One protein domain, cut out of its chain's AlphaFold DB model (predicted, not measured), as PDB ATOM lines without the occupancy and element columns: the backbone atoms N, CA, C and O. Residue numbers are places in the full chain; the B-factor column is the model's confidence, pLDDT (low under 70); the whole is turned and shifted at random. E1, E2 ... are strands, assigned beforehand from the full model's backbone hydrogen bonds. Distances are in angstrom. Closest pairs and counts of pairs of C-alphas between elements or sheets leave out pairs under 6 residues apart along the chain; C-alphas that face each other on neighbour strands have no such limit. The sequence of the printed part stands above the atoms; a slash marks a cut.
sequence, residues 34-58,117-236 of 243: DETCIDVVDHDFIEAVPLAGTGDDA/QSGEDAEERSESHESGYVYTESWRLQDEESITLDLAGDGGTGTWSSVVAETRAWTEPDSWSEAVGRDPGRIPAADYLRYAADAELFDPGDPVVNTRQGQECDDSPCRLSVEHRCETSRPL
ATOM      1  N   ASP A  34     -18.805 -35.430  42.628       73.12
ATOM      2  CA  ASP A  34     -18.413 -35.290  41.236       73.12
ATOM      3  C   ASP A  34     -19.240 -34.117  40.693       73.12
ATOM      4  O   ASP A  34     -20.473 -34.184  40.646       73.12
ATOM      5  N   GLU A  35     -18.566 -33.012  40.392       86.62
ATOM      6  CA  GLU A  35     -19.149 -31.877  39.684       86.62
ATOM      7  C   GLU A  35     -18.794 -32.023  38.207       86.62
ATOM      8  O   GLU A  35     -17.626 -32.184  37.846       86.62
ATOM      9  N   THR A  36     -19.811 -32.025  37.354       90.12
ATOM     10  CA  THR A  36     -19.638 -32.017  35.901       90.12
ATOM     11  C   THR A  36     -20.106 -30.670  35.395       90.12
ATOM     12  O   THR A  36     -21.293 -30.371  35.494       90.12
ATOM     13  N   CYS A  37     -19.180 -29.870  34.874       89.81
ATOM     14  CA  CYS A  37     -19.495 -28.591  34.258       89.81
ATOM     15  C   CYS A  37     -19.309 -28.676  32.750       89.81
ATOM     16  O   CYS A  37     -18.318 -29.237  32.276       89.81
ATOM     17  N   ILE A  38     -20.258 -28.102  32.025       90.38
ATOM     18  CA  ILE A  38     -20.225 -27.942  30.577       90.38
ATOM     19  C   ILE A  38     -20.410 -26.465  30.246       90.38
ATOM     20  O   ILE A  38     -21.124 -25.746  30.945       90.38
ATOM     21  N   ASP A  39     -19.770 -26.036  29.170       89.38
ATOM     22  CA  ASP A  39     -19.984 -24.729  28.566       89.38
ATOM     23  C   ASP A  39     -20.677 -24.944  27.223       89.38
ATOM     24  O   ASP A  39     -20.274 -25.807  26.444       89.38
ATOM     25  N   VAL A  40     -21.717 -24.166  26.948       93.56
ATOM     26  CA  VAL A  40     -22.446 -24.182  25.680       93.56
ATOM     27  C   VAL A  40     -22.411 -22.779  25.099       93.56
ATOM     28  O   VAL A  40     -22.910 -21.834  25.706       93.56
ATOM     29  N   VAL A  41     -21.824 -22.643  23.912       95.31
ATOM     30  CA  VAL A  41     -21.732 -21.373  23.187       95.31
ATOM     31  C   VAL A  41     -22.642 -21.428  21.960       95.31
ATOM     32  O   VAL A  41     -22.435 -22.255  21.075       95.31
ATOM     33  N   ASP A  42     -23.635 -20.544  21.905       96.25
ATOM     34  CA  ASP A  42     -24.558 -20.355  20.779       96.25
ATOM     35  C   ASP A  42     -24.322 -18.982  20.142       96.25
ATOM     36  O   ASP A  42     -24.188 -17.975  20.844       96.25
ATOM     37  N   HIS A  43     -24.228 -18.929  18.814       96.31
ATOM     38  CA  HIS A  43     -23.895 -17.703  18.098       96.31
ATOM     39  C   HIS A  43     -24.341 -17.726  16.635       96.31
ATOM     40  O   HIS A  43     -24.545 -18.787  16.053       96.31
ATOM     41  N   ASP A  44     -24.421 -16.545  16.023       96.94
ATOM     42  CA  ASP A  44     -24.708 -16.368  14.592       96.94
ATOM     43  C   ASP A  44     -23.549 -15.720  13.812       96.94
ATOM     44  O   ASP A  44     -23.729 -15.306  12.671       96.94
ATOM     45  N   PHE A  45     -22.346 -15.647  14.395       95.94
ATOM     46  CA  PHE A  45     -21.148 -15.178  13.688       95.94
ATOM     47  C   PHE A  45     -20.756 -16.109  12.529       95.94
ATOM     48  O   PHE A  45     -20.607 -17.320  12.713       95.94
ATOM     49  N   ILE A  46     -20.537 -15.517  11.355       95.81
ATOM     50  CA  ILE A  46     -20.195 -16.210  10.109       95.81
ATOM     51  C   ILE A  46     -18.841 -16.903  10.252       95.81
ATOM     52  O   ILE A  46     -17.863 -16.286  10.676       95.81
ATOM     53  N   GLU A  47     -18.777 -18.175   9.849       95.00
ATOM     54  CA  GLU A  47     -17.542 -18.978   9.818       95.00
ATOM     55  C   GLU A  47     -16.798 -19.023  11.168       95.00
ATOM     56  O   GLU A  47     -15.604 -19.319  11.222       95.00
ATOM     57  N   ALA A  48     -17.489 -18.734  12.272       95.38
ATOM     58  CA  ALA A  48     -16.941 -18.791  13.617       95.38
ATOM     59  C   ALA A  48     -17.156 -20.174  14.242       95.38
ATOM     60  O   ALA A  48     -18.131 -20.867  13.954       95.38
ATOM     61  N   VAL A  49     -16.238 -20.564  15.121       94.81
ATOM     62  CA  VAL A  49     -16.345 -21.766  15.952       94.81
ATOM     63  C   VAL A  49     -15.976 -21.443  17.402       94.81
ATOM     64  O   VAL A  49     -15.094 -20.601  17.626       94.81
ATOM     65  N   PRO A  50     -16.579 -22.128  18.392       94.19
ATOM     66  CA  PRO A  50     -16.176 -22.010  19.788       94.19
ATOM     67  C   PRO A  50     -14.697 -22.351  20.016       94.19
ATOM     68  O   PRO A  50     -14.098 -23.178  19.316       94.19
ATOM     69  N   LEU A  51     -14.085 -21.713  21.013       89.25
ATOM     70  CA  LEU A  51     -12.742 -22.063  21.465       89.25
ATOM     71  C   LEU A  51     -12.740 -23.466  22.106       89.25
ATOM     72  O   LEU A  51     -13.693 -23.892  22.753       89.25
ATOM     73  N   ALA A  52     -11.654 -24.222  21.923       68.38
ATOM     74  CA  ALA A  52     -11.544 -25.556  22.513       68.38
ATOM     75  C   ALA A  52     -11.589 -25.462  24.051       68.38
ATOM     76  O   ALA A  52     -10.800 -24.727  24.644       68.38
ATOM     77  N   GLY A  53     -12.495 -26.217  24.678       61.03
ATOM     78  CA  GLY A  53     -12.752 -26.172  26.122       61.03
ATOM     79  C   GLY A  53     -14.057 -25.477  26.522       61.03
ATOM     80  O   GLY A  53     -14.410 -25.563  27.689       61.03
ATOM     81  N   THR A  54     -14.783 -24.857  25.582       54.72
ATOM     82  CA  THR A  54     -16.093 -24.223  25.829       54.72
ATOM     83  C   THR A  54     -17.265 -24.973  25.165       54.72
ATOM     84  O   THR A  54     -18.210 -24.342  24.699       54.72
ATOM     85  N   GLY A  55     -17.177 -26.303  25.020       47.00
ATOM     86  CA  GLY A  55     -18.179 -27.124  24.323       47.00
ATOM     87  C   GLY A  55     -18.047 -28.629  24.596       47.00
ATOM     88  O   GLY A  55     -16.943 -29.117  24.834       47.00
ATOM     89  N   ASP A  56     -19.167 -29.356  24.511       43.94
ATOM     90  CA  ASP A  56     -19.281 -30.818  24.710       43.94
ATOM     91  C   ASP A  56     -18.587 -31.672  23.621       43.94
ATOM     92  O   ASP A  56     -18.441 -32.886  23.770       43.94
ATOM     93  N   ASP A  57     -18.100 -31.059  22.540       43.06
ATOM     94  CA  ASP A  57     -17.534 -31.754  21.376       43.06
ATOM     95  C   ASP A  57     -16.015 -31.994  21.483       43.06
ATOM     96  O   ASP A  57     -15.244 -31.749  20.553       43.06
ATOM     97  N   ALA A  58     -15.556 -32.549  22.606       45.22
ATOM     98  CA  ALA A  58     -14.197 -33.092  22.725       45.22
ATOM     99  C   ALA A  58     -14.052 -34.501  22.093       45.22
ATOM    100  O   ALA A  58     -13.178 -35.274  22.488       45.22
ATOM    101  N   GLN A 117     -36.310 -27.468  45.231       96.19
ATOM    102  CA  GLN A 117     -36.208 -26.021  45.308       96.19
ATOM    103  C   GLN A 117     -35.604 -25.529  43.996       96.19
ATOM    104  O   GLN A 117     -34.754 -26.195  43.414       96.19
ATOM    105  N   SER A 118     -36.083 -24.391  43.512       96.06
ATOM    106  CA  SER A 118     -35.448 -23.695  42.398       96.06
ATOM    107  C   SER A 118     -35.429 -22.204  42.667       96.06
ATOM    108  O   SER A 118     -36.361 -21.667  43.281       96.06
ATOM    109  N   GLY A 119     -34.365 -21.570  42.209       94.88
ATOM    110  CA  GLY A 119     -34.178 -20.137  42.174       94.88
ATOM    111  C   GLY A 119     -33.845 -19.684  40.758       94.88
ATOM    112  O   GLY A 119     -33.395 -20.446  39.898       94.88
ATOM    113  N   GLU A 120     -34.164 -18.425  40.497       97.25
ATOM    114  CA  GLU A 120     -33.785 -17.753  39.268       97.25
ATOM    115  C   GLU A 120     -33.527 -16.286  39.579       97.25
ATOM    116  O   GLU A 120     -34.416 -15.590  40.078       97.25
ATOM    117  N   ASP A 121     -32.337 -15.830  39.217       97.31
ATOM    118  CA  ASP A 121     -31.983 -14.423  39.171       97.31
ATOM    119  C   ASP A 121     -31.694 -14.042  37.720       97.31
ATOM    120  O   ASP A 121     -31.048 -14.778  36.975       97.31
ATOM    121  N   ALA A 122     -32.183 -12.882  37.295       96.69
ATOM    122  CA  ALA A 122     -31.950 -12.390  35.947       96.69
ATOM    123  C   ALA A 122     -31.775 -10.873  35.939       96.69
ATOM    124  O   ALA A 122     -32.498 -10.138  36.618       96.69
ATOM    125  N   GLU A 123     -30.835 -10.411  35.126       97.19
ATOM    126  CA  GLU A 123     -30.587  -9.004  34.852       97.19
ATOM    127  C   GLU A 123     -30.504  -8.798  33.340       97.19
ATOM    128  O   GLU A 123     -29.911  -9.589  32.612       97.19
ATOM    129  N   GLU A 124     -31.100  -7.713  32.855       97.31
ATOM    130  CA  GLU A 124     -30.945  -7.264  31.477       97.31
ATOM    131  C   GLU A 124     -30.584  -5.785  31.487       97.31
ATOM    132  O   GLU A 124     -31.233  -4.957  32.136       97.31
ATOM    133  N   ARG A 125     -29.547  -5.444  30.730       95.81
ATOM    134  CA  ARG A 125     -29.097  -4.077  30.528       95.81
ATOM    135  C   ARG A 125     -29.035  -3.782  29.044       95.81
ATOM    136  O   ARG A 125     -28.434  -4.512  28.269       95.81
ATOM    137  N   SER A 126     -29.599  -2.641  28.669       94.00
ATOM    138  CA  SER A 126     -29.513  -2.122  27.308       94.00
ATOM    139  C   SER A 126     -28.846  -0.748  27.293       94.00
ATOM    140  O   SER A 126     -29.245   0.156  28.029       94.00
ATOM    141  N   GLU A 127     -27.839  -0.581  26.439       88.44
ATOM    142  CA  GLU A 127     -27.255   0.710  26.077       88.44
ATOM    143  C   GLU A 127     -27.753   1.107  24.688       88.44
ATOM    144  O   GLU A 127     -27.683   0.320  23.749       88.44
ATOM    145  N   SER A 128     -28.237   2.339  24.536       85.56
ATOM    146  CA  SER A 128     -28.691   2.846  23.242       85.56
ATOM    147  C   SER A 128     -28.086   4.206  22.916       85.56
ATOM    148  O   SER A 128     -27.896   5.061  23.782       85.56
ATOM    149  N   HIS A 129     -27.785   4.401  21.635       80.56
ATOM    150  CA  HIS A 129     -27.428   5.690  21.062       80.56
ATOM    151  C   HIS A 129     -28.636   6.275  20.322       80.56
ATOM    152  O   HIS A 129     -29.366   5.557  19.638       80.56
ATOM    153  N   GLU A 130     -28.820   7.596  20.381       72.69
ATOM    154  CA  GLU A 130     -29.963   8.296  19.762       72.69
ATOM    155  C   GLU A 130     -30.080   8.086  18.243       72.69
ATOM    156  O   GLU A 130     -31.137   8.276  17.648       72.69
ATOM    157  N   SER A 131     -28.985   7.680  17.610       72.19
ATOM    158  CA  SER A 131     -28.896   7.429  16.173       72.19
ATOM    159  C   SER A 131     -29.092   5.957  15.776       72.19
ATOM    160  O   SER A 131     -28.844   5.620  14.621       72.19
ATOM    161  N   GLY A 132     -29.520   5.085  16.699       73.94
ATOM    162  CA  GLY A 132     -30.059   3.754  16.372       73.94
ATOM    163  C   GLY A 132     -29.190   2.539  16.714       73.94
ATOM    164  O   GLY A 132     -29.643   1.419  16.507       73.94
ATOM    165  N   TYR A 133     -27.986   2.728  17.257       85.00
ATOM    166  CA  TYR A 133     -27.187   1.628  17.808       85.00
ATOM    167  C   TYR A 133     -27.752   1.204  19.170       85.00
ATOM    168  O   TYR A 133     -27.978   2.059  20.032       85.00
ATOM    169  N   VAL A 134     -27.988  -0.096  19.357       89.31
ATOM    170  CA  VAL A 134     -28.512  -0.677  20.601       89.31
ATOM    171  C   VAL A 134     -27.710  -1.923  20.932       89.31
ATOM    172  O   VAL A 134     -27.653  -2.836  20.128       89.31
ATOM    173  N   TYR A 135     -27.119  -1.969  22.114       91.56
ATOM    174  CA  TYR A 135     -26.466  -3.158  22.643       91.56
ATOM    175  C   TYR A 135     -27.249  -3.639  23.855       91.56
ATOM    176  O   TYR A 135     -27.521  -2.844  24.761       91.56
ATOM    177  N   THR A 136     -27.594  -4.921  23.873       96.38
ATOM    178  CA  THR A 136     -28.257  -5.559  25.009       96.38
ATOM    179  C   THR A 136     -27.375  -6.671  25.541       96.38
ATOM    180  O   THR A 136     -26.894  -7.507  24.783       96.38
ATOM    181  N   GLU A 137     -27.196  -6.671  26.852       96.94
ATOM    182  CA  GLU A 137     -26.530  -7.710  27.621       96.94
ATOM    183  C   GLU A 137     -27.525  -8.255  28.636       96.94
ATOM    184  O   GLU A 137     -28.165  -7.487  29.361       96.94
ATOM    185  N   SER A 138     -27.662  -9.570  28.685       97.69
ATOM    186  CA  SER A 138     -28.457 -10.251  29.690       97.69
ATOM    187  C   SER A 138     -27.621 -11.279  30.428       97.69
ATOM    188  O   SER A 138     -26.699 -11.895  29.893       97.69
ATOM    189  N   TRP A 139     -27.957 -11.433  31.698       97.56
ATOM    190  CA  TRP A 139     -27.397 -12.413  32.602       97.56
ATOM    191  C   TRP A 139     -28.557 -13.138  33.272       97.56
ATOM    192  O   TRP A 139     -29.518 -12.507  33.716       97.56
ATOM    193  N   ARG A 140     -28.482 -14.462  33.332       97.81
ATOM    194  CA  ARG A 140     -29.459 -15.308  34.010       97.81
ATOM    195  C   ARG A 140     -28.714 -16.367  34.798       97.81
ATOM    196  O   ARG A 140     -27.882 -17.063  34.234       97.81
ATOM    197  N   LEU A 141     -29.049 -16.516  36.068       97.56
ATOM    198  CA  LEU A 141     -28.611 -17.613  36.911       97.56
ATOM    199  C   LEU A 141     -29.832 -18.431  37.301       97.56
ATOM    200  O   LEU A 141     -30.799 -17.890  37.830       97.56
ATOM    201  N   GLN A 142     -29.785 -19.725  37.026       97.25
ATOM    202  CA  GLN A 142     -30.783 -20.686  37.459       97.25
ATOM    203  C   GLN A 142     -30.125 -21.685  38.396       97.25
ATOM    204  O   GLN A 142     -29.086 -22.256  38.066       97.25
ATOM    205  N   ASP A 143     -30.753 -21.923  39.536       96.00
ATOM    206  CA  ASP A 143     -30.387 -22.985  40.458       96.00
ATOM    207  C   ASP A 143     -31.578 -23.927  40.637       96.00
ATOM    208  O   ASP A 143     -32.715 -23.509  40.849       96.00
ATOM    209  N   GLU A 144     -31.332 -25.225  40.518       96.94
ATOM    210  CA  GLU A 144     -32.286 -26.261  40.888       96.94
ATOM    211  C   GLU A 144     -31.605 -27.216  41.858       96.94
ATOM    212  O   GLU A 144     -30.610 -27.861  41.533       96.94
ATOM    213  N   GLU A 145     -32.172 -27.358  43.050       96.75
ATOM    214  CA  GLU A 145     -31.747 -28.354  44.017       96.75
ATOM    215  C   GLU A 145     -32.849 -29.377  44.254       96.75
ATOM    216  O   GLU A 145     -34.025 -29.053  44.440       96.75
ATOM    217  N   SER A 146     -32.469 -30.652  44.290       97.25
ATOM    218  CA  SER A 146     -33.396 -31.724  44.611       97.25
ATOM    219  C   SER A 146     -32.806 -32.736  45.574       97.25
ATOM    220  O   SER A 146     -31.639 -33.114  45.499       97.25
ATOM    221  N   ILE A 147     -33.651 -33.208  46.486       97.12
ATOM    222  CA  ILE A 147     -33.311 -34.255  47.444       97.12
ATOM    223  C   ILE A 147     -34.307 -35.394  47.266       97.12
ATOM    224  O   ILE A 147     -35.508 -35.218  47.466       97.12
ATOM    225  N   THR A 148     -33.803 -36.569  46.901       97.12
ATOM    226  CA  THR A 148     -34.593 -37.800  46.818       97.12
ATOM    227  C   THR A 148     -34.268 -38.695  48.004       97.12
ATOM    228  O   THR A 148     -33.103 -39.021  48.207       97.12
ATOM    229  N   LEU A 149     -35.276 -39.093  48.782       96.00
ATOM    230  CA  LEU A 149     -35.137 -39.884  50.005       96.00
ATOM    231  C   LEU A 149     -35.906 -41.207  49.912       96.00
ATOM    232  O   LEU A 149     -37.106 -41.224  49.629       96.00
ATOM    233  N   ASP A 150     -35.236 -42.299  50.260       95.12
ATOM    234  CA  ASP A 150     -35.835 -43.586  50.602       95.12
ATOM    235  C   ASP A 150     -35.724 -43.792  52.119       95.12
ATOM    236  O   ASP A 150     -34.627 -43.850  52.680       95.12
ATOM    237  N   LEU A 151     -36.870 -43.830  52.800       90.94
ATOM    238  CA  LEU A 151     -36.959 -43.792  54.259       90.94
ATOM    239  C   LEU A 151     -37.650 -45.053  54.782       90.94
ATOM    240  O   LEU A 151     -38.798 -45.338  54.435       90.94
ATOM    241  N   ALA A 152     -36.971 -45.776  55.676       87.44
ATOM    242  CA  ALA A 152     -37.451 -47.027  56.252       87.44
ATOM    243  C   ALA A 152     -37.106 -47.139  57.748       87.44
ATOM    244  O   ALA A 152     -35.954 -47.309  58.149       87.44
ATOM    245  N   GLY A 153     -38.134 -47.107  58.600       87.19
ATOM    246  CA  GLY A 153     -37.961 -47.205  60.051       87.19
ATOM    247  C   GLY A 153     -37.140 -46.037  60.607       87.19
ATOM    248  O   GLY A 153     -37.547 -44.884  60.488       87.19
ATOM    249  N   ASP A 154     -35.998 -46.350  61.221       92.25
ATOM    250  CA  ASP A 154     -35.075 -45.366  61.806       92.25
ATOM    251  C   ASP A 154     -33.907 -44.986  60.876       92.25
ATOM    252  O   ASP A 154     -33.015 -44.248  61.294       92.25
ATOM    253  N   GLY A 155     -33.882 -45.485  59.639       93.25
ATOM    254  CA  GLY A 155     -32.805 -45.230  58.683       93.25
ATOM    255  C   GLY A 155     -33.320 -44.857  57.298       93.25
ATOM    256  O   GLY A 155     -34.504 -45.005  56.989       93.25
ATOM    257  N   GLY A 156     -32.415 -44.376  56.456       94.19
ATOM    258  CA  GLY A 156     -32.714 -44.085  55.066       94.19
ATOM    259  C   GLY A 156     -31.479 -43.797  54.231       94.19
ATOM    260  O   GLY A 156     -30.373 -43.615  54.747       94.19
ATOM    261  N   THR A 157     -31.694 -43.738  52.927       96.12
ATOM    262  CA  THR A 157     -30.696 -43.358  51.928       96.12
ATOM    263  C   THR A 157     -31.299 -42.354  50.967       96.12
ATOM    264  O   THR A 157     -32.516 -42.209  50.891       96.12
ATOM    265  N   GLY A 158     -30.466 -41.672  50.201       95.62
ATOM    266  CA  GLY A 158     -30.965 -40.772  49.183       95.62
ATOM    267  C   GLY A 158     -29.878 -40.207  48.299       95.62
ATOM    268  O   GLY A 158     -28.715 -40.604  48.390       95.62
ATOM    269  N   THR A 159     -30.281 -39.223  47.509       95.75
ATOM    270  CA  THR A 159     -29.402 -38.430  46.655       95.75
ATOM    271  C   THR A 159     -29.776 -36.964  46.794       95.75
ATOM    272  O   THR A 159     -30.959 -36.627  46.778       95.75
ATOM    273  N   TRP A 160     -28.771 -36.104  46.926       95.25
ATOM    274  CA  TRP A 160     -28.911 -34.660  46.768       95.25
ATOM    275  C   TRP A 160     -28.253 -34.277  45.451       95.25
ATOM    276  O   TRP A 160     -27.049 -34.478  45.288       95.25
ATOM    277  N   SER A 161     -29.047 -33.737  44.537       95.31
ATOM    278  CA  SER A 161     -28.581 -33.202  43.264       95.31
ATOM    279  C   SER A 161     -28.754 -31.690  43.223       95.31
ATOM    280  O   SER A 161     -29.733 -31.171  43.757       95.31
ATOM    281  N   SER A 162     -27.823 -31.001  42.580       95.50
ATOM    282  CA  SER A 162     -27.909 -29.577  42.272       95.50
ATOM    283  C   SER A 162     -27.523 -29.368  40.814       95.50
ATOM    284  O   SER A 162     -26.597 -30.015  40.324       95.50
ATOM    285  N   VAL A 163     -28.259 -28.505  40.129       96.38
ATOM    286  CA  VAL A 163     -27.947 -28.005  38.795       96.38
ATOM    287  C   VAL A 163     -27.872 -26.493  38.906       96.38
ATOM    288  O   VAL A 163     -28.824 -25.869  39.370       96.38
ATOM    289  N   VAL A 164     -26.752 -25.915  38.492       96.81
ATOM    290  CA  VAL A 164     -26.568 -24.467  38.409       96.81
ATOM    291  C   VAL A 164     -26.250 -24.125  36.964       96.81
ATOM    292  O   VAL A 164     -25.337 -24.713  36.391       96.81
ATOM    293  N   ALA A 165     -27.004 -23.203  36.379       96.44
ATOM    294  CA  ALA A 165     -26.794 -22.719  35.022       96.44
ATOM    295  C   ALA A 165     -26.675 -21.192  35.025       96.44
ATOM    296  O   ALA A 165     -27.601 -20.495  35.437       96.44
ATOM    297  N   GLU A 166     -25.540 -20.673  34.568       97.56
ATOM    298  CA  GLU A 166     -25.318 -19.250  34.323       97.56
ATOM    299  C   GLU A 166     -25.314 -19.002  32.815       97.56
ATOM    300  O   GLU A 166     -24.418 -19.452  32.109       97.56
ATOM    301  N   THR A 167     -26.288 -18.250  32.314       97.75
ATOM    302  CA  THR A 167     -26.337 -17.802  30.923       97.75
ATOM    303  C   THR A 167     -25.959 -16.332  30.838       97.75
ATOM    304  O   THR A 167     -26.541 -15.486  31.520       97.75
ATOM    305  N   ARG A 168     -25.031 -16.006  29.942       97.75
ATOM    306  CA  ARG A 168     -24.746 -14.639  29.506       97.75
ATOM    307  C   ARG A 168     -25.043 -14.520  28.033       97.75
ATOM    308  O   ARG A 168     -24.550 -15.327  27.252       97.75
ATOM    309  N   ALA A 169     -25.827 -13.524  27.654       98.00
ATOM    310  CA  ALA A 169     -26.129 -13.279  26.258       98.00
ATOM    311  C   ALA A 169     -25.929 -11.815  25.890       98.00
ATOM    312  O   ALA A 169     -26.200 -10.900  26.666       98.00
ATOM    313  N   TRP A 170     -25.471 -11.611  24.666       97.31
ATOM    314  CA  TRP A 170     -25.196 -10.314  24.087       97.31
ATOM    315  C   TRP A 170     -25.859 -10.220  22.725       97.31
ATOM    316  O   TRP A 170     -25.815 -11.164  21.935       97.31
ATOM    317  N   THR A 171     -26.450  -9.065  22.440       96.62
ATOM    318  CA  THR A 171     -26.969  -8.743  21.112       96.62
ATOM    319  C   THR A 171     -26.564  -7.333  20.705       96.62
ATOM    320  O   THR A 171     -26.567  -6.407  21.523       96.62
ATOM    321  N   GLU A 172     -26.194  -7.167  19.441       93.06
ATOM    322  CA  GLU A 172     -25.721  -5.902  18.883       93.06
ATOM    323  C   GLU A 172     -26.017  -5.858  17.375       93.06
ATOM    324  O   GLU A 172     -25.987  -6.894  16.715       93.06
ATOM    325  N   PRO A 173     -26.315  -4.689  16.786       90.19
ATOM    326  CA  PRO A 173     -26.354  -4.536  15.345       90.19
ATOM    327  C   PRO A 173     -25.067  -5.043  14.696       90.19
ATOM    328  O   PRO A 173     -23.982  -4.836  15.221       90.19
ATOM    329  N   ASP A 174     -25.224  -5.635  13.523       83.31
ATOM    330  CA  ASP A 174     -24.141  -6.125  12.659       83.31
ATOM    331  C   ASP A 174     -23.485  -4.982  11.854       83.31
ATOM    332  O   ASP A 174     -22.428  -5.121  11.272       83.31
ATOM    333  N   SER A 175     -24.096  -3.790  11.820       82.06
ATOM    334  CA  SER A 175     -23.451  -2.599  11.258       82.06
ATOM    335  C   SER A 175     -23.990  -1.309  11.871       82.06
ATOM    336  O   SER A 175     -25.164  -1.194  12.238       82.06
ATOM    337  N   TRP A 176     -23.121  -0.301  11.996       86.69
ATOM    338  CA  TRP A 176     -23.486   1.015  12.528       86.69
ATOM    339  C   TRP A 176     -22.644   2.148  11.918       86.69
ATOM    340  O   TRP A 176     -21.708   1.938  11.151       86.69
ATOM    341  N   SER A 177     -22.991   3.408  12.196       81.12
ATOM    342  CA  SER A 177     -22.208   4.555  11.701       81.12
ATOM    343  C   SER A 177     -21.086   4.956  12.666       81.12
ATOM    344  O   SER A 177     -21.153   4.686  13.862       81.12
ATOM    345  N   GLU A 178     -20.034   5.610  12.164       75.81
ATOM    346  CA  GLU A 178     -18.867   6.008  12.978       75.81
ATOM    347  C   GLU A 178     -19.250   6.901  14.169       75.81
ATOM    348  O   GLU A 178     -18.609   6.882  15.212       75.81
ATOM    349  N   ALA A 179     -20.337   7.662  14.035       72.50
ATOM    350  CA  ALA A 179     -20.779   8.611  15.046       72.50
ATOM    351  C   ALA A 179     -21.551   7.979  16.222       72.50
ATOM    352  O   ALA A 179     -21.953   8.718  17.117       72.50
ATOM    353  N   VAL A 180     -21.835   6.665  16.207       75.19
ATOM    354  CA  VAL A 180     -22.921   6.090  17.035       75.19
ATOM    355  C   VAL A 180     -22.534   4.845  17.837       75.19
ATOM    356  O   VAL A 180     -23.369   4.336  18.578       75.19
ATOM    357  N   GLY A 181     -21.289   4.367  17.717       70.50
ATOM    358  CA  GLY A 181     -20.801   3.157  18.388       70.50
ATOM    359  C   GLY A 181     -19.270   3.083  18.459       70.50
ATOM    360  O   GLY A 181     -18.576   4.013  18.051       70.50
ATOM    361  N   ARG A 182     -18.739   1.990  19.018       74.62
ATOM    362  CA  ARG A 182     -17.289   1.708  19.083       74.62
ATOM    363  C   ARG A 182     -16.847   0.908  17.847       74.62
ATOM    364  O   ARG A 182     -17.699   0.461  17.096       74.62
ATOM    365  N   ASP A 183     -15.542   0.805  17.594       72.94
ATOM    366  CA  ASP A 183     -14.972   0.106  16.419       72.94
ATOM    367  C   ASP A 183     -14.147  -1.134  16.816       72.94
ATOM    368  O   ASP A 183     -13.410  -1.688  16.010       72.94
ATOM    369  N   PRO A 184     -14.268  -1.589  18.070       83.75
ATOM    370  CA  PRO A 184     -14.930  -2.884  18.184       83.75
ATOM    371  C   PRO A 184     -16.319  -2.734  18.787       83.75
ATOM    372  O   PRO A 184     -16.541  -1.862  19.637       83.75
ATOM    373  N   GLY A 185     -17.230  -3.604  18.351       86.88
ATOM    374  CA  GLY A 185     -18.513  -3.820  19.001       86.88
ATOM    375  C   GLY A 185     -18.357  -4.206  20.474       86.88
ATOM    376  O   GLY A 185     -17.259  -4.281  21.036       86.88
ATOM    377  N   ARG A 186     -19.486  -4.385  21.146       91.31
ATOM    378  CA  ARG A 186     -19.538  -4.660  22.587       91.31
ATOM    379  C   ARG A 186     -19.643  -6.141  22.913       91.31
ATOM    380  O   ARG A 186     -19.326  -6.496  24.044       91.31
ATOM    381  N   ILE A 187     -20.048  -6.971  21.951       93.25
ATOM    382  CA  ILE A 187     -20.075  -8.425  22.129       93.25
ATOM    383  C   ILE A 187     -18.636  -8.925  22.368       93.25
ATOM    384  O   ILE A 187     -17.776  -8.696  21.513       93.25
ATOM    385  N   PRO A 188     -18.351  -9.629  23.480       94.12
ATOM    386  CA  PRO A 188     -17.026 -10.176  23.777       94.12
ATOM    387  C   PRO A 188     -16.734 -11.455  22.966       94.12
ATOM    388  O   PRO A 188     -16.267 -12.450  23.506       94.12
ATOM    389  N   ALA A 189     -17.015 -11.457  21.658       93.88
ATOM    390  CA  ALA A 189     -16.915 -12.650  20.811       93.88
ATOM    391  C   ALA A 189     -15.507 -13.263  20.808       93.88
ATOM    392  O   ALA A 189     -15.374 -14.481  20.854       93.88
ATOM    393  N   ALA A 190     -14.465 -12.432  20.865       93.44
ATOM    394  CA  ALA A 190     -13.067 -12.860  20.881       93.44
ATOM    395  C   ALA A 190     -12.691 -13.736  22.092       93.44
ATOM    396  O   ALA A 190     -11.702 -14.465  22.022       93.44
ATOM    397  N   ASP A 191     -13.458 -13.663  23.185       94.31
ATOM    398  CA  ASP A 191     -13.227 -14.467  24.389       94.31
ATOM    399  C   ASP A 191     -13.776 -15.898  24.246       94.31
ATOM    400  O   ASP A 191     -13.387 -16.780  25.012       94.31
ATOM    401  N   TYR A 192     -14.658 -16.141  23.266       94.44
ATOM    402  CA  TYR A 192     -15.403 -17.398  23.116       94.44
ATOM    403  C   TYR A 192     -15.285 -18.030  21.731       94.44
ATOM    404  O   TYR A 192     -15.461 -19.240  21.603       94.44
ATOM    405  N   LEU A 193     -14.984 -17.238  20.702       95.56
ATOM    406  CA  LEU A 193     -15.039 -17.632  19.300       95.56
ATOM    407  C   LEU A 193     -13.749 -17.275  18.553       95.56
ATOM    408  O   LEU A 193     -13.112 -16.245  18.792       95.56
ATOM    409  N   ARG A 194     -13.419 -18.103  17.562       96.06
ATOM    410  CA  ARG A 194     -12.399 -17.838  16.537       96.06
ATOM    411  C   ARG A 194     -12.936 -18.209  15.161       96.06
ATOM    412  O   ARG A 194     -13.820 -19.058  15.066       96.06
ATOM    413  N   TYR A 195     -12.375 -17.638  14.104       95.19
ATOM    414  CA  TYR A 195     -12.714 -18.075  12.752       95.19
ATOM    415  C   TYR A 195     -12.228 -19.506  12.504       95.19
ATOM    416  O   TYR A 195     -11.134 -19.897  12.934       95.19
ATOM    417  N   ALA A 196     -13.063 -20.298  11.835       92.62
ATOM    418  CA  ALA A 196     -12.814 -21.694  11.521       92.62
ATOM    419  C   ALA A 196     -11.544 -21.867  10.675       92.62
ATOM    420  O   ALA A 196     -11.099 -20.956   9.976       92.62
ATOM    421  N   ALA A 197     -10.951 -23.063  10.718       91.38
ATOM    422  CA  ALA A 197      -9.733 -23.365   9.959       91.38
ATOM    423  C   ALA A 197      -9.934 -23.286   8.432       91.38
ATOM    424  O   ALA A 197      -8.964 -23.137   7.689       91.38
ATOM    425  N   ASP A 198     -11.179 -23.418   7.983       90.88
ATOM    426  CA  ASP A 198     -11.641 -23.361   6.602       90.88
ATOM    427  C   ASP A 198     -12.443 -22.087   6.283       90.88
ATOM    428  O   ASP A 198     -13.093 -22.044   5.242       90.88
ATOM    429  N   ALA A 199     -12.367 -21.053   7.133       92.75
ATOM    430  CA  ALA A 199     -12.969 -19.750   6.855       92.75
ATOM    431  C   ALA A 199     -12.462 -19.181   5.513       92.75
ATOM    432  O   ALA A 199     -11.258 -19.171   5.234       92.75
ATOM    433  N   GLU A 200     -13.388 -18.725   4.667       92.38
ATOM    434  CA  GLU A 200     -13.105 -18.150   3.348       92.38
ATOM    435  C   GLU A 200     -13.130 -16.617   3.378       92.38
ATOM    436  O   GLU A 200     -12.459 -15.967   2.568       92.38
ATOM    437  N   LEU A 201     -13.917 -16.038   4.291       87.75
ATOM    438  CA  LEU A 201     -14.154 -14.597   4.386       87.75
ATOM    439  C   LEU A 201     -13.222 -13.901   5.381       87.75
ATOM    440  O   LEU A 201     -12.998 -12.694   5.264       87.75
ATOM    441  N   PHE A 202     -12.664 -14.660   6.322       91.00
ATOM    442  CA  PHE A 202     -11.856 -14.160   7.429       91.00
ATOM    443  C   PHE A 202     -10.545 -14.935   7.562       91.00
ATOM    444  O   PHE A 202     -10.412 -16.042   7.043       91.00
ATOM    445  N   ASP A 203      -9.570 -14.349   8.259       92.38
ATOM    446  CA  ASP A 203      -8.285 -14.998   8.512       92.38
ATOM    447  C   ASP A 203      -8.482 -16.183   9.491       92.38
ATOM    448  O   ASP A 203      -8.886 -15.977  10.640       92.38
ATOM    449  N   PRO A 204      -8.223 -17.441   9.074       92.38
ATOM    450  CA  PRO A 204      -8.493 -18.613   9.904       92.38
ATOM    451  C   PRO A 204      -7.744 -18.593  11.239       92.38
ATOM    452  O   PRO A 204      -6.521 -18.439  11.284       92.38
ATOM    453  N   GLY A 205      -8.469 -18.837  12.332       87.94
ATOM    454  CA  GLY A 205      -7.931 -18.857  13.691       87.94
ATOM    455  C   GLY A 205      -7.823 -17.492  14.375       87.94
ATOM    456  O   GLY A 205      -7.530 -17.470  15.574       87.94
ATOM    457  N   ASP A 206      -8.087 -16.386  13.671       92.06
ATOM    458  CA  ASP A 206      -8.164 -15.067  14.297       92.06
ATOM    459  C   ASP A 206      -9.397 -14.963  15.217       92.06
ATOM    460  O   ASP A 206     -10.418 -15.622  14.980       92.06
ATOM    461  N   PRO A 207      -9.313 -14.166  16.300       93.56
ATOM    462  CA  PRO A 207     -10.437 -13.962  17.204       93.56
ATOM    463  C   PRO A 207     -11.582 -13.246  16.488       93.56
ATOM    464  O   PRO A 207     -11.372 -12.259  15.780       93.56
ATOM    465  N   VAL A 208     -12.803 -13.714  16.728       93.94
ATOM    466  CA  VAL A 208     -14.003 -13.121  16.133       93.94
ATOM    467  C   VAL A 208     -14.313 -11.801  16.823       93.94
ATOM    468  O   VAL A 208     -14.291 -11.694  18.049       93.94
ATOM    469  N   VAL A 209     -14.634 -10.781  16.037       92.12
ATOM    470  CA  VAL A 209     -15.034  -9.467  16.539       92.12
ATOM    471  C   VAL A 209     -16.224  -8.966  15.738       92.12
ATOM    472  O   VAL A 209     -16.201  -9.011  14.515       92.12
ATOM    473  N   ASN A 210     -17.251  -8.456  16.420       90.12
ATOM    474  CA  ASN A 210     -18.295  -7.687  15.746       90.12
ATOM    475  C   ASN A 210     -17.723  -6.308  15.410       90.12
ATOM    476  O   ASN A 210     -17.237  -5.609  16.315       90.12
ATOM    477  N   THR A 211     -17.741  -5.911  14.141       89.00
ATOM    478  CA  THR A 211     -17.191  -4.622  13.730       89.00
ATOM    479  C   THR A 211     -18.252  -3.756  13.093       89.00
ATOM    480  O   THR A 211     -19.349  -4.156  12.745       89.00
ATOM    481  N   ARG A 212     -17.924  -2.480  12.952       85.12
ATOM    482  CA  ARG A 212     -18.831  -1.538  12.319       85.12
ATOM    483  C   ARG A 212     -18.878  -1.696  10.793       85.12
ATOM    484  O   ARG A 212     -19.755  -1.116  10.149       85.12
ATOM    485  N   GLN A 213     -17.844  -2.304  10.210       78.88
ATOM    486  CA  GLN A 213     -17.471  -2.115   8.805       78.88
ATOM    487  C   GLN A 213     -17.787  -3.320   7.916       78.88
ATOM    488  O   GLN A 213     -17.711  -3.173   6.691       78.88
ATOM    489  N   GLY A 214     -18.136  -4.466   8.495       77.56
ATOM    490  CA  GLY A 214     -18.460  -5.689   7.779       77.56
ATOM    491  C   GLY A 214     -19.849  -6.204   8.120       77.56
ATOM    492  O   GLY A 214     -20.594  -5.579   8.862       77.56
ATOM    493  N   GLN A 215     -20.199  -7.306   7.468       87.94
ATOM    494  CA  GLN A 215     -21.218  -8.220   7.955       87.94
ATOM    495  C   GLN A 215     -20.433  -9.349   8.613       87.94
ATOM    496  O   GLN A 215     -19.694 -10.055   7.920       87.94
ATOM    497  N   GLU A 216     -20.537  -9.478   9.926       90.06
ATOM    498  CA  GLU A 216     -19.857 -10.520  10.691       90.06
ATOM    499  C   GLU A 216     -20.819 -11.616  11.159       90.06
ATOM    500  O   GLU A 216     -20.359 -12.670  11.601       90.06
ATOM    501  N   CYS A 217     -22.130 -11.407  11.005       92.69
ATOM    502  CA  CYS A 217     -23.170 -12.336  11.440       92.69
ATOM    503  C   CYS A 217     -24.113 -12.754  10.299       92.69
ATOM    504  O   CYS A 217     -24.396 -11.990   9.368       92.69
ATOM    505  N   ASP A 218     -24.597 -13.996  10.368       92.25
ATOM    506  CA  ASP A 218     -25.506 -14.597   9.384       92.25
ATOM    507  C   ASP A 218     -26.834 -13.831   9.318       92.25
ATOM    508  O   ASP A 218     -27.397 -13.632   8.238       92.25
ATOM    509  N   ASP A 219     -27.295 -13.347  10.473       87.00
ATOM    510  CA  ASP A 219     -28.489 -12.533  10.642       87.00
ATOM    511  C   ASP A 219     -28.185 -11.281  11.481       87.00
ATOM    512  O   ASP A 219     -27.257 -11.228  12.283       87.00
ATOM    513  N   SER A 220     -29.010 -10.243  11.314       85.12
ATOM    514  CA  SER A 220     -28.969  -9.046  12.162       85.12
ATOM    515  C   SER A 220     -30.126  -9.067  13.170       85.12
ATOM    516  O   SER A 220     -31.271  -9.317  12.768       85.12
ATOM    517  N   PRO A 221     -29.907  -8.745  14.461       92.25
ATOM    518  CA  PRO A 221     -28.632  -8.383  15.098       92.25
ATOM    519  C   PRO A 221     -27.730  -9.599  15.336       92.25
ATOM    520  O   PRO A 221     -28.274 -10.679  15.550       92.25
ATOM    521  N   CYS A 222     -26.417  -9.365  15.414       94.69
ATOM    522  CA  CYS A 222     -25.429 -10.316  15.916       94.69
ATOM    523  C   CYS A 222     -25.766 -10.769  17.334       94.69
ATOM    524  O   CYS A 222     -26.196  -9.953  18.165       94.69
ATOM    525  N   ARG A 223     -25.524 -12.045  17.627       97.06
ATOM    526  CA  ARG A 223     -25.837 -12.683  18.905       97.06
ATOM    527  C   ARG A 223     -24.722 -13.606  19.354       97.06
ATOM    528  O   ARG A 223     -24.140 -14.363  18.583       97.06
ATOM    529  N   LEU A 224     -24.494 -13.574  20.656       97.00
ATOM    530  CA  LEU A 224     -23.672 -14.538  21.363       97.00
ATOM    531  C   LEU A 224     -24.387 -14.898  22.657       97.00
ATOM    532  O   LEU A 224     -24.806 -14.004  23.386       97.00
ATOM    533  N   SER A 225     -24.501 -16.182  22.953       97.81
ATOM    534  CA  SER A 225     -24.983 -16.700  24.224       97.81
ATOM    535  C   SER A 225     -24.002 -17.744  24.728       97.81
ATOM    536  O   SER A 225     -23.600 -18.633  23.987       97.81
ATOM    537  N   VAL A 226     -23.619 -17.636  25.991       96.31
ATOM    538  CA  VAL A 226     -22.727 -18.571  26.671       96.31
ATOM    539  C   VAL A 226     -23.451 -19.058  27.912       96.31
ATOM    540  O   VAL A 226     -23.791 -18.258  28.781       96.31
ATOM    541  N   GLU A 227     -23.707 -20.356  27.983       96.25
ATOM    542  CA  GLU A 227     -24.263 -21.023  29.155       96.25
ATOM    543  C   GLU A 227     -23.179 -21.870  29.814       96.25
ATOM    544  O   GLU A 227     -22.645 -22.784  29.195       96.25
ATOM    545  N   HIS A 228     -22.884 -21.577  31.076       94.88
ATOM    546  CA  HIS A 228     -22.084 -22.429  31.940       94.88
ATOM    547  C   HIS A 228     -23.024 -23.231  32.832       94.88
ATOM    548  O   HIS A 228     -23.768 -22.647  33.625       94.88
ATOM    549  N   ARG A 229     -23.008 -24.558  32.722       94.44
ATOM    550  CA  ARG A 229     -23.898 -25.440  33.477       94.44
ATOM    551  C   ARG A 229     -23.104 -26.469  34.258       94.44
ATOM    552  O   ARG A 229     -22.437 -27.308  33.667       94.44
ATOM    553  N   CYS A 230     -23.251 -26.454  35.578       94.56
ATOM    554  CA  CYS A 230     -22.660 -27.432  36.480       94.56
ATOM    555  C   CYS A 230     -23.736 -28.309  37.115       94.56
ATOM    556  O   CYS A 230     -24.730 -27.824  37.656       94.56
ATOM    557  N   GLU A 231     -23.508 -29.617  37.084       94.50
ATOM    558  CA  GLU A 231     -24.334 -30.606  37.757       94.50
ATOM    559  C   GLU A 231     -23.522 -31.303  38.843       94.50
ATOM    560  O   GLU A 231     -22.424 -31.809  38.614       94.50
ATOM    561  N   THR A 232     -24.091 -31.352  40.040       92.88
ATOM    562  CA  THR A 232     -23.535 -32.056  41.190       92.88
ATOM    563  C   THR A 232     -24.539 -33.092  41.667       92.88
ATOM    564  O   THR A 232     -25.720 -32.794  41.842       92.88
ATOM    565  N   SER A 233     -24.071 -34.305  41.957       92.75
ATOM    566  CA  SER A 233     -24.884 -35.342  42.596       92.75
ATOM    567  C   SER A 233     -24.104 -36.032  43.701       92.75
ATOM    568  O   SER A 233     -22.959 -36.439  43.516       92.75
ATOM    569  N   ARG A 234     -24.719 -36.166  44.879       91.94
ATOM    570  CA  ARG A 234     -24.101 -36.836  46.029       91.94
ATOM    571  C   ARG A 234     -25.070 -37.796  46.709       91.94
ATOM    572  O   ARG A 234     -26.211 -37.414  46.985       91.94
ATOM    573  N   PRO A 235     -24.631 -39.025  47.033       94.00
ATOM    574  CA  PRO A 235     -25.428 -39.910  47.860       94.00
ATOM    575  C   PRO A 235     -25.472 -39.370  49.291       94.00
ATOM    576  O   PRO A 235     -24.555 -38.685  49.742       94.00
ATOM    577  N   LEU A 236     -26.524 -39.707  50.023       94.19
ATOM    578  CA  LEU A 236     -26.671 -39.352  51.430       94.19
ATOM    579  C   LEU A 236     -27.227 -40.521  52.236       94.19
ATOM    580  O   LEU A 236     -27.972 -41.364  51.724       94.19
TER     581      LEU A 236
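What this domain is: This is residues 34 to 58 and 117 to 236 of the 243 residues of an uncharacterized protein of Deltaproteobacteria bacterium (UniProt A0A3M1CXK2). A long, twisted wall of five antiparallel strands, E1 E7 E5 E4 E3 across, makes most of the length, and at one of its ends the long loops of residues 173 to 192 and 196 to 221 gather with a tiny second sheet, E2 and E6. The tip of the hairpin of E4 and E5 makes the opposite end. The printed part has 145 residues, with no named helix and seven named strands, E1 to E7 in order along the chain; its class is all strand. The whole is loose, with a radius of gyration of the C-alphas of 20.4 A, and flat, spanning 73 by 38 by 19 A.

Where its parts are: Begin in the large sheet with E4, residues 134 to 152, the longest strand at 59.2 A; find C-alpha 134 at (-28.512, -0.677, 20.601) and C-alpha 152 at (-37.451, -47.027, 56.252). Beside it run E5, residues 155 to 172, 56.4 A, and E3, residues 117 to 128, 37.1 A. Farther across are E7, residues 222 to 236, 45.9 A, and E1, residues 34 to 43, 29.6 A. E1 begins at C-alpha 34, (-18.413, -35.290, 41.236), and E7 ends at C-alpha 236, (-26.671, -39.352, 51.430). The small sheet holds E2, residues 48 to 50, and E6, residues 193 to 195, each 7.0 A.

How they stand to each other: Look first at E3, E4 and E5, a meander, each strand the antiparallel neighbour of the one before. In the hairpin of E4 and E5, at 173 degrees, N 146 and O 161 are 2.8 A apart, within hydrogen-bond range. In the hairpin of E3 and E4, at 177 degrees, N 123 and O 139 are 2.8 A apart. On the other side of E5 from E4 is E7, antiparallel to E5 at 171 degrees, with N 166 and O 228 2.8 A apart. Next to E7 is the edge strand E1, antiparallel at 166 degrees, with N 38 and O 229 2.8 A apart; the other edge strand is E3. E2 and E6 are antiparallel at 140 degrees, with N 49 and O 194 2.8 A apart. The closest C-alphas of E1 and E2 are those of Val 41 and Pro 50, 6.5 A apart; E6 is apart from E1.

The domain as a whole: The two C-alphas farthest apart are those of Gly 153 and Ala 179, 73.7 A. Residues 59 to 116 are not printed, and C-alphas 58 and 117 stand 32.3 A apart across this cut. The links E5 to E6, 20 residues, and E6 to E7, 26 residues, are long. Mean pLDDT of the printed part is 89.6; residues 52 to 58 are under 70.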